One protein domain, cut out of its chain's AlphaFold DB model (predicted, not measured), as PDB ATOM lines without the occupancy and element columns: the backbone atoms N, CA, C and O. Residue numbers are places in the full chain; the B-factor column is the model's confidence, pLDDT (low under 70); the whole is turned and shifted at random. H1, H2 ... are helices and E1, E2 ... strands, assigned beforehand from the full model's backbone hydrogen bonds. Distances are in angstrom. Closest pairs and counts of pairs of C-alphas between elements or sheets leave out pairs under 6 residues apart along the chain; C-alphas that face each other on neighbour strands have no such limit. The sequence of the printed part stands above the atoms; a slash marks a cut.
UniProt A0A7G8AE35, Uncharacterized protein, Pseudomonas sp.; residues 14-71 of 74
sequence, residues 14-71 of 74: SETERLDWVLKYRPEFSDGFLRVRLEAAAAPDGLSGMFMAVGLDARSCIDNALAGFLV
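What this domain is: This is residues 14 to 71 of the 74 residues of an uncharacterized protein of Pseudomonas sp. (UniProt A0A7G8AE35). A small sheet of three antiparallel strands, E1, E2 and E3, has the helix H2 packed slantwise over one face, mostly on E2 and E3. A second helix, H1, crosses H2 at nearly a right angle and reaches the sheet with its last residues, 22 to 25, while residues 67 to 71 fold back from the end of H2 toward E3. The printed part has 58 residues, with two named helices and three named strands in the order H1, E1, E2, E3, H2; the sheet's order is E1, E2, E3, and the class is mixed, helices and strands. The whole is compact, with a radius of gyration of the C-alphas of 10.3 A, and rounded, spanning 27 by 23 by 17 A.

How they stand to each other: The sheet is a meander, each strand the antiparallel neighbour of the one before, made of E1, residues 28 to 30, E2, residues 33 to 38, and E3, residues 49 to 54. E1 and E3 are its edge strands and are apart; E2 is the inner strand. E2 and E3 form a hairpin, with 154 degrees between their directions; N 34 and O 53 are 2.8 A apart and N 51 and O 36 are 2.8 A apart, both within hydrogen-bond range. E1 and E2 form a hairpin at 164 degrees, with N 28 and O 35 within hydrogen-bond range at 2.8 A. H2, residues 58 to 66, is on the sheet at a height over the sheet of 7.8 A. It lies over E3, with 5 of its C-alphas, and only just over E2, with 3. On the local plane its line and that of E3 stand at 51 degrees, slantwise to the strands. The closest C-alphas of E3 and H2 are those of Ala 53 and Ala 65, 5.4 A apart. H1, residues 15 to 25, only grazes the sheet, with residues 22 to 25; its closest C-alphas to E2 are those of Tyr 25 and Val 36, 6.5 A apart. H1 and H2 touch, about perpendicular at 80 degrees, their closest C-alphas being those of Arg 18 and Ile 62, 6.9 A apart. In H1 and H2 every O i to N i+4 pair is within hydrogen-bond range.

Where its parts are: E2 measures 15.6 A from first to last C-alpha, E3 16.7 A and E1 6.8 A. C-alpha 33, where E2 begins, is at (29.156, 19.662, 41.987). H1 measures 15.5 A and begins at C-alpha 15, (28.366, 0.873, 37.481). H2 measures 12.4 A and ends at C-alpha 66, (36.780, 8.893, 38.649).

The domain as a whole: The two C-alphas farthest apart are those of Asp 31 and Ala 41, 27.7 A. The printed part, residues 14 to 71, has no cut. The links H1 to E1, E1 to E2 and E3 to H2 are tight, and the link E2 to E3, 10 residues, is short. The mean pLDDT of the printed part is 90.5, and no printed residue is under 70.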
ATOM      1  N   SER A  14      32.715   0.847  35.217       81.69
ATOM      2  CA  SER A  14      31.503   0.048  35.409       81.69
ATOM      3  C   SER A  14      30.591   0.686  36.471       81.69
ATOM      4  O   SER A  14      31.041   1.448  37.330       81.69
ATOM      5  N   GLU A  15      29.289   0.396  36.436       84.75
ATOM      6  CA  GLU A  15      28.366   0.873  37.481       84.75
ATOM      7  C   GLU A  15      28.790   0.414  38.881       84.75
ATOM      8  O   GLU A  15      28.654   1.166  39.845       84.75
ATOM      9  N   THR A  16      29.380  -0.780  38.972       87.00
ATOM     10  CA  THR A  16      29.949  -1.335  40.203       87.00
ATOM     11  C   THR A  16      31.090  -0.477  40.738       87.00
ATOM     12  O   THR A  16      31.070  -0.117  41.907       87.00
ATOM     13  N   GLU A  17      32.048  -0.067  39.897       86.88
ATOM     14  CA  GLU A  17      33.144   0.814  40.333       86.88
ATOM     15  C   GLU A  17      32.630   2.158  40.851       86.88
ATOM     16  O   GLU A  17      33.145   2.694  41.832       86.88
ATOM     17  N   ARG A  18      31.604   2.705  40.195       89.75
ATOM     18  CA  ARG A  18      30.972   3.962  40.603       89.75
ATOM     19  C   ARG A  18      30.284   3.811  41.959       89.75
ATOM     20  O   ARG A  18      30.454   4.675  42.817       89.75
ATOM     21  N   LEU A  19      29.559   2.713  42.176       88.06
ATOM     22  CA  LEU A  19      28.914   2.412  43.454       88.06
ATOM     23  C   LEU A  19      29.941   2.199  44.573       88.06
ATOM     24  O   LEU A  19      29.836   2.837  45.621       88.06
ATOM     25  N   ASP A  20      30.955   1.366  44.338       91.12
ATOM     26  CA  ASP A  20      32.031   1.091  45.296       91.12
ATOM     27  C   ASP A  20      32.748   2.379  45.702       91.12
ATOM     28  O   ASP A  20      33.032   2.608  46.880       91.12
ATOM     29  N   TRP A  21      32.996   3.261  44.733       90.62
ATOM     30  CA  TRP A  21      33.605   4.558  44.980       90.62
ATOM     31  C   TRP A  21      32.721   5.454  45.859       90.62
ATOM     32  O   TRP A  21      33.207   6.008  46.848       90.62
ATOM     33  N   VAL A  22      31.421   5.556  45.555       90.94
ATOM     34  CA  VAL A  22      30.459   6.339  46.352       90.94
ATOM     35  C   VAL A  22      30.361   5.803  47.783       90.94
ATOM     36  O   VAL A  22      30.386   6.585  48.733       90.94
ATOM     37  N   LEU A  23      30.310   4.481  47.963       91.50
ATOM     38  CA  LEU A  23      30.268   3.849  49.284       91.50
ATOM     39  C   LEU A  23      31.550   4.100  50.083       91.50
ATOM     40  O   LEU A  23      31.489   4.377  51.286       91.50
ATOM     41  N   LYS A  24      32.704   4.022  49.412       91.88
ATOM     42  CA  LYS A  24      34.023   4.203  50.017       91.88
ATOM     43  C   LYS A  24      34.255   5.636  50.482       91.88
ATOM     44  O   LYS A  24      34.688   5.837  51.613       91.88
ATOM     45  N   TYR A  25      34.002   6.616  49.617       89.69
ATOM     46  CA  TYR A  25      34.393   8.006  49.872       89.69
ATOM     47  C   TYR A  25      33.257   8.903  50.360       89.69
ATOM     48  O   TYR A  25      33.523  10.039  50.749       89.69
ATOM     49  N   ARG A  26      32.015   8.399  50.367       90.12
ATOM     50  CA  ARG A  26      30.818   9.086  50.879       90.12
ATOM     51  C   ARG A  26      30.748  10.556  50.437       90.12
ATOM     52  O   ARG A  26      30.766  11.450  51.284       90.12
ATOM     53  N   PRO A  27      30.722  10.812  49.122       91.81
ATOM     54  CA  PRO A  27      30.720  12.169  48.607       91.81
ATOM     55  C   PRO A  27      29.441  12.928  48.982       91.81
ATOM     56  O   PRO A  27      28.367  12.346  49.139       91.81
ATOM     57  N   GLU A  28      29.552  14.249  49.052       93.12
ATOM     58  CA  GLU A  28      28.433  15.170  49.219       93.12
ATOM     59  C   GLU A  28      28.051  15.770  47.863       93.12
ATOM     60  O   GLU A  28      28.885  16.393  47.200       93.12
ATOM     61  N   PHE A  29      26.789  15.622  47.466       89.25
ATOM     62  CA  PHE A  29      26.261  16.170  46.216       89.25
ATOM     63  C   PHE A  29      25.546  17.500  46.456       89.25
ATOM     64  O   PHE A  29      24.819  17.662  47.435       89.25
ATOM     65  N   SER A  30      25.728  18.435  45.531       88.25
ATOM     66  CA  SER A  30      24.977  19.685  45.446       88.25
ATOM     67  C   SER A  30      24.730  20.033  43.975       88.25
ATOM     68  O   SER A  30      25.250  19.356  43.084       88.25
ATOM     69  N   ASP A  31      23.941  21.073  43.709       82.00
ATOM     70  CA  ASP A  31      23.635  21.492  42.340       82.00
ATOM     71  C   ASP A  31      24.921  21.888  41.603       82.00
ATOM     72  O   ASP A  31      25.564  22.895  41.903       82.00
ATOM     73  N   GLY A  32      25.299  21.058  40.631       85.88
ATOM     74  CA  GLY A  32      26.447  21.275  39.756       85.88
ATOM     75  C   GLY A  32      27.789  20.732  40.260       85.88
ATOM     76  O   GLY A  32      28.775  20.825  39.528       85.88
ATOM     77  N   PHE A  33      27.880  20.174  41.475       91.56
ATOM     78  CA  PHE A  33      29.156  19.662  41.987       91.56
ATOM     79  C   PHE A  33      29.039  18.545  43.032       91.56
ATOM     80  O   PHE A  33      28.050  18.390  43.747       91.56
ATOM     81  N   LEU A  34      30.132  17.799  43.160       94.56
ATOM     82  CA  LEU A  34      30.371  16.748  44.139       94.56
ATOM     83  C   LEU A  34      31.603  17.102  44.960       94.56
ATOM     84  O   LEU A  34      32.678  17.308  44.401       94.56
ATOM     85  N   ARG A  35      31.458  17.138  46.286       95.38
ATOM     86  CA  ARG A  35      32.579  17.258  47.223       95.38
ATOM     87  C   ARG A  35      32.930  15.896  47.780       95.38
ATOM     88  O   ARG A  35      32.054  15.118  48.140       95.38
ATOM     89  N   VAL A  36      34.217  15.620  47.893       94.69
ATOM     90  CA  VAL A  36      34.706  14.350  48.414       94.69
ATOM     91  C   VAL A  36      35.958  14.571  49.243       94.69
ATOM     92  O   VAL A  36      36.819  15.373  48.884       94.69
ATOM     93  N   ARG A  37      36.068  13.855  50.363       94.31
ATOM     94  CA  ARG A  37      37.315  13.775  51.117       94.31
ATOM     95  C   ARG A  37      38.146  12.621  50.574       94.31
ATOM     96  O   ARG A  37      37.690  11.482  50.582       94.31
ATOM     97  N   LEU A  38      39.358  12.918  50.118       91.94
ATOM     98  CA  LEU A  38      40.302  11.913  49.639       91.94
ATOM     99  C   LEU A  38      41.505  11.829  50.570       91.94
ATOM    100  O   LEU A  38      41.994  12.837  51.080       91.94
ATOM    101  N   GLU A  39      41.983  10.604  50.759       91.75
ATOM    102  CA  GLU A  39      43.269  10.319  51.388       91.75
ATOM    103  C   GLU A  39      44.408  10.538  50.388       91.75
ATOM    104  O   GLU A  39      44.201  10.456  49.178       91.75
ATOM    105  N   ALA A  40      45.629  10.741  50.890       89.56
ATOM    106  CA  ALA A  40      46.819  11.000  50.072       89.56
ATOM    107  C   ALA A  40      47.010   9.990  48.923       89.56
ATOM    108  O   ALA A  40      47.326  10.379  47.807       89.56
ATOM    109  N   ALA A  41      46.745   8.702  49.165       88.38
ATOM    110  CA  ALA A  41      46.881   7.646  48.156       88.38
ATOM    111  C   ALA A  41      45.849   7.717  47.011       88.38
ATOM    112  O   ALA A  41      46.042   7.088  45.974       88.38
ATOM    113  N   ALA A  42      44.737   8.430  47.209       86.50
ATOM    114  CA  ALA A  42      43.658   8.581  46.233       86.50
ATOM    115  C   ALA A  42      43.575  10.000  45.646       86.50
ATOM    116  O   ALA A  42      42.861  10.216  44.670       86.50
ATOM    117  N   ALA A  43      44.265  10.961  46.259       87.62
ATOM    118  CA  ALA A  43      44.286  12.346  45.831       87.62
ATOM    119  C   ALA A  43      45.204  12.543  44.608       87.62
ATOM    120  O   ALA A  43      46.297  11.976  44.568       87.62
ATOM    121  N   PRO A  44      44.815  13.385  43.634       85.38
ATOM    122  CA  PRO A  44      45.609  13.634  42.429       85.38
ATOM    123  C   PRO A  44      46.963  14.305  42.712       85.38
ATOM    124  O   PRO A  44      47.897  14.152  41.932       85.38
ATOM    125  N   ASP A  45      47.082  15.036  43.822       85.81
ATOM    126  CA  ASP A  45      48.309  15.716  44.255       85.81
ATOM    127  C   ASP A  45      49.072  14.948  45.350       85.81
ATOM    128  O   ASP A  45      50.054  15.456  45.891       85.81
ATOM    129  N   GLY A  46      48.629  13.734  45.693       89.50
ATOM    130  CA  GLY A  46      49.239  12.924  46.745       89.50
ATOM    131  C   GLY A  46      49.003  13.456  48.160       89.50
ATOM    132  O   GLY A  46      49.679  13.023  49.094       89.50
ATOM    133  N   LEU A  47      48.079  14.400  48.352       88.75
ATOM    134  CA  LEU A  47      47.819  15.027  49.642       88.75
ATOM    135  C   LEU A  47      46.357  14.842  50.042       88.75
ATOM    136  O   LEU A  47      45.438  15.113  49.274       88.75
ATOM    137  N   SER A  48      46.127  14.419  51.284       92.44
ATOM    138  CA  SER A  48      44.763  14.298  51.787       92.44
ATOM    139  C   SER A  48      44.070  15.663  51.849       92.44
ATOM    140  O   SER A  48      44.688  16.714  52.075       92.44
ATOM    141  N   GLY A  49      42.760  15.663  51.622       93.81
ATOM    142  CA  GLY A  49      42.000  16.904  51.592       93.81
ATOM    143  C   GLY A  49      40.586  16.765  51.057       93.81
ATOM    144  O   GLY A  49      40.105  15.672  50.760       93.81
ATOM    145  N   MET A  50      39.924  17.914  50.958       95.44
ATOM    146  CA  MET A  50      38.635  18.042  50.291       95.44
ATOM    147  C   MET A  50      38.860  18.370  48.820       95.44
ATOM    148  O   MET A  50      39.637  19.262  48.486       95.44
ATOM    149  N   PHE A  51      38.151  17.666  47.953       95.00
ATOM    150  CA  PHE A  51      38.196  17.839  46.511       95.00
ATOM    151  C   PHE A  51      36.788  18.031  45.964       95.00
ATOM    152  O   PHE A  51      35.805  17.627  46.588       95.00
ATOM    153  N   MET A  52      36.705  18.649  44.793       95.50
ATOM    154  CA  MET A  52      35.464  18.929  44.091       95.50
ATOM    155  C   MET A  52      35.546  18.444  42.645       95.50
ATOM    156  O   MET A  52      36.502  18.775  41.946       95.50
ATOM    157  N   ALA A  53      34.528  17.715  42.194       95.38
ATOM    158  CA  ALA A  53      34.258  17.461  40.781       95.38
ATOM    159  C   ALA A  53      32.986  18.215  40.373       95.38
ATOM    160  O   ALA A  53      32.023  18.256  41.135       95.38
ATOM    161  N   VAL A  54      32.979  18.816  39.186       94.31
ATOM    162  CA  VAL A  54      31.842  19.582  38.642       94.31
ATOM    163  C   VAL A  54      31.151  18.745  37.574       94.31
ATOM    164  O   VAL A  54      31.830  18.061  36.816       94.31
ATOM    165  N   GLY A  55      29.825  18.791  37.485       92.94
ATOM    166  CA  GLY A  55      29.061  18.027  36.497       92.94
ATOM    167  C   GLY A  55      27.613  18.497  36.394       92.94
ATOM    168  O   GLY A  55      27.137  19.239  37.244       92.94
ATOM    169  N   LEU A  56      26.912  18.075  35.337       89.94
ATOM    170  CA  LEU A  56      25.511  18.458  35.103       89.94
ATOM    171  C   LEU A  56      24.532  17.746  36.049       89.94
ATOM    172  O   LEU A  56      23.466  18.270  36.351       89.94
ATOM    173  N   ASP A  57      24.906  16.558  36.512       90.06
ATOM    174  CA  ASP A  57      24.153  15.735  37.449       90.06
ATOM    175  C   ASP A  57      25.113  14.923  38.336       90.06
ATOM    176  O   ASP A  57      26.341  14.966  38.182       90.06
ATOM    177  N   ALA A  58      24.554  14.161  39.279       88.25
ATOM    178  CA  ALA A  58      25.330  13.325  40.190       88.25
ATOM    179  C   ALA A  58      26.222  12.309  39.453       88.25
ATOM    180  O   ALA A  58      27.361  12.083  39.862       88.25
ATOM    181  N   ARG A  59      25.737  11.721  38.350       89.12
ATOM    182  CA  ARG A  59      26.487  10.720  37.580       89.12
ATOM    183  C   ARG A  59      27.697  11.345  36.896       89.12
ATOM    184  O   ARG A  59      28.802  10.840  37.051       89.12
ATOM    185  N   SER A  60      27.496  12.480  36.239       91.25
ATOM    186  CA  SER A  60      28.538  13.271  35.589       91.25
ATOM    187  C   SER A  60      29.601  13.722  36.590       91.25
ATOM    188  O   SER A  60      30.792  13.688  36.293       91.25
ATOM    189  N   CYS A  61      29.194  14.101  37.806       92.75
ATOM    190  CA  CYS A  61      30.134  14.451  38.868       92.75
ATOM    191  C   CYS A  61      31.002  13.257  39.304       92.75
ATOM    192  O   CYS A  61      32.206  13.415  39.500       92.75
ATOM    193  N   ILE A  62      30.409  12.065  39.449       91.38
ATOM    194  CA  ILE A  62      31.143  10.831  39.784       91.38
ATOM    195  C   ILE A  62      32.102  10.457  38.650       91.38
ATOM    196  O   ILE A  62      33.255  10.127  38.915       91.38
ATOM    197  N   ASP A  63      31.650  10.539  37.399       91.50
ATOM    198  CA  ASP A  63      32.473  10.235  36.227       91.50
ATOM    199  C   ASP A  63      33.678  11.170  36.143       91.50
ATOM    200  O   ASP A  63      34.809  10.710  35.969       91.50
ATOM    201  N   ASN A  64      33.465  12.462  36.390       92.12
ATOM    202  CA  ASN A  64      34.546  13.435  36.436       92.12
ATOM    203  C   ASN A  64      35.513  13.171  37.599       92.12
ATOM    204  O   ASN A  64      36.728  13.210  37.403       92.12
ATOM    205  N   ALA A  65      35.009  12.810  38.783       92.00
ATOM    206  CA  ALA A  65      35.854  12.428  39.913       92.00
ATOM    207  C   ALA A  65      36.703  11.178  39.615       92.00
ATOM    208  O   ALA A  65      37.904  11.164  39.884       92.00
ATOM    209  N   LEU A  66      36.104  10.141  39.021       90.00
ATOM    210  CA  LEU A  66      36.780   8.893  38.649       90.00
ATOM    211  C   LEU A  66      37.785   9.066  37.508       90.00
ATOM    212  O   LEU A  66      38.761   8.315  37.438       90.00
ATOM    213  N   ALA A  67      37.563  10.035  36.625       89.75
ATOM    214  CA  ALA A  67      38.513  10.425  35.590       89.75
ATOM    215  C   ALA A  67      39.665  11.297  36.129       89.75
ATOM    216  O   ALA A  67      40.601  11.598  35.392       89.75
ATOM    217  N   GLY A  68      39.627  11.683  37.411       87.88
ATOM    218  CA  GLY A  68      40.649  12.518  38.042       87.88
ATOM    219  C   GLY A  68      40.454  14.020  37.818       87.88
ATOM    220  O   GLY A  68      41.335  14.803  38.171       87.88
ATOM    221  N   PHE A  69      39.307  14.447  37.283       91.88
ATOM    222  CA  PHE A  69      38.938  15.858  37.147       91.88
ATOM    223  C   PHE A  69      38.453  16.414  38.492       91.88
ATOM    224  O   PHE A  69      37.269  16.679  38.705       91.88
ATOM    225  N   LEU A  70      39.398  16.555  39.421       92.44
ATOM    226  CA  LEU A  70      39.174  16.996  40.792       92.44
ATOM    227  C   LEU A  70      39.964  18.270  41.087       92.44
ATOM    228  O   LEU A  70      41.164  18.352  40.829       92.44
ATOM    229  N   VAL A  71      39.299  19.244  41.699       93.00
ATOM    230  CA  VAL A  71      39.912  20.480  42.186       93.00
ATOM    231  C   VAL A  71      40.010  20.411  43.701       93.00
ATOM    232  O   VAL A  71      39.009  20.196  44.382       93.00
TER     233      VAL A  71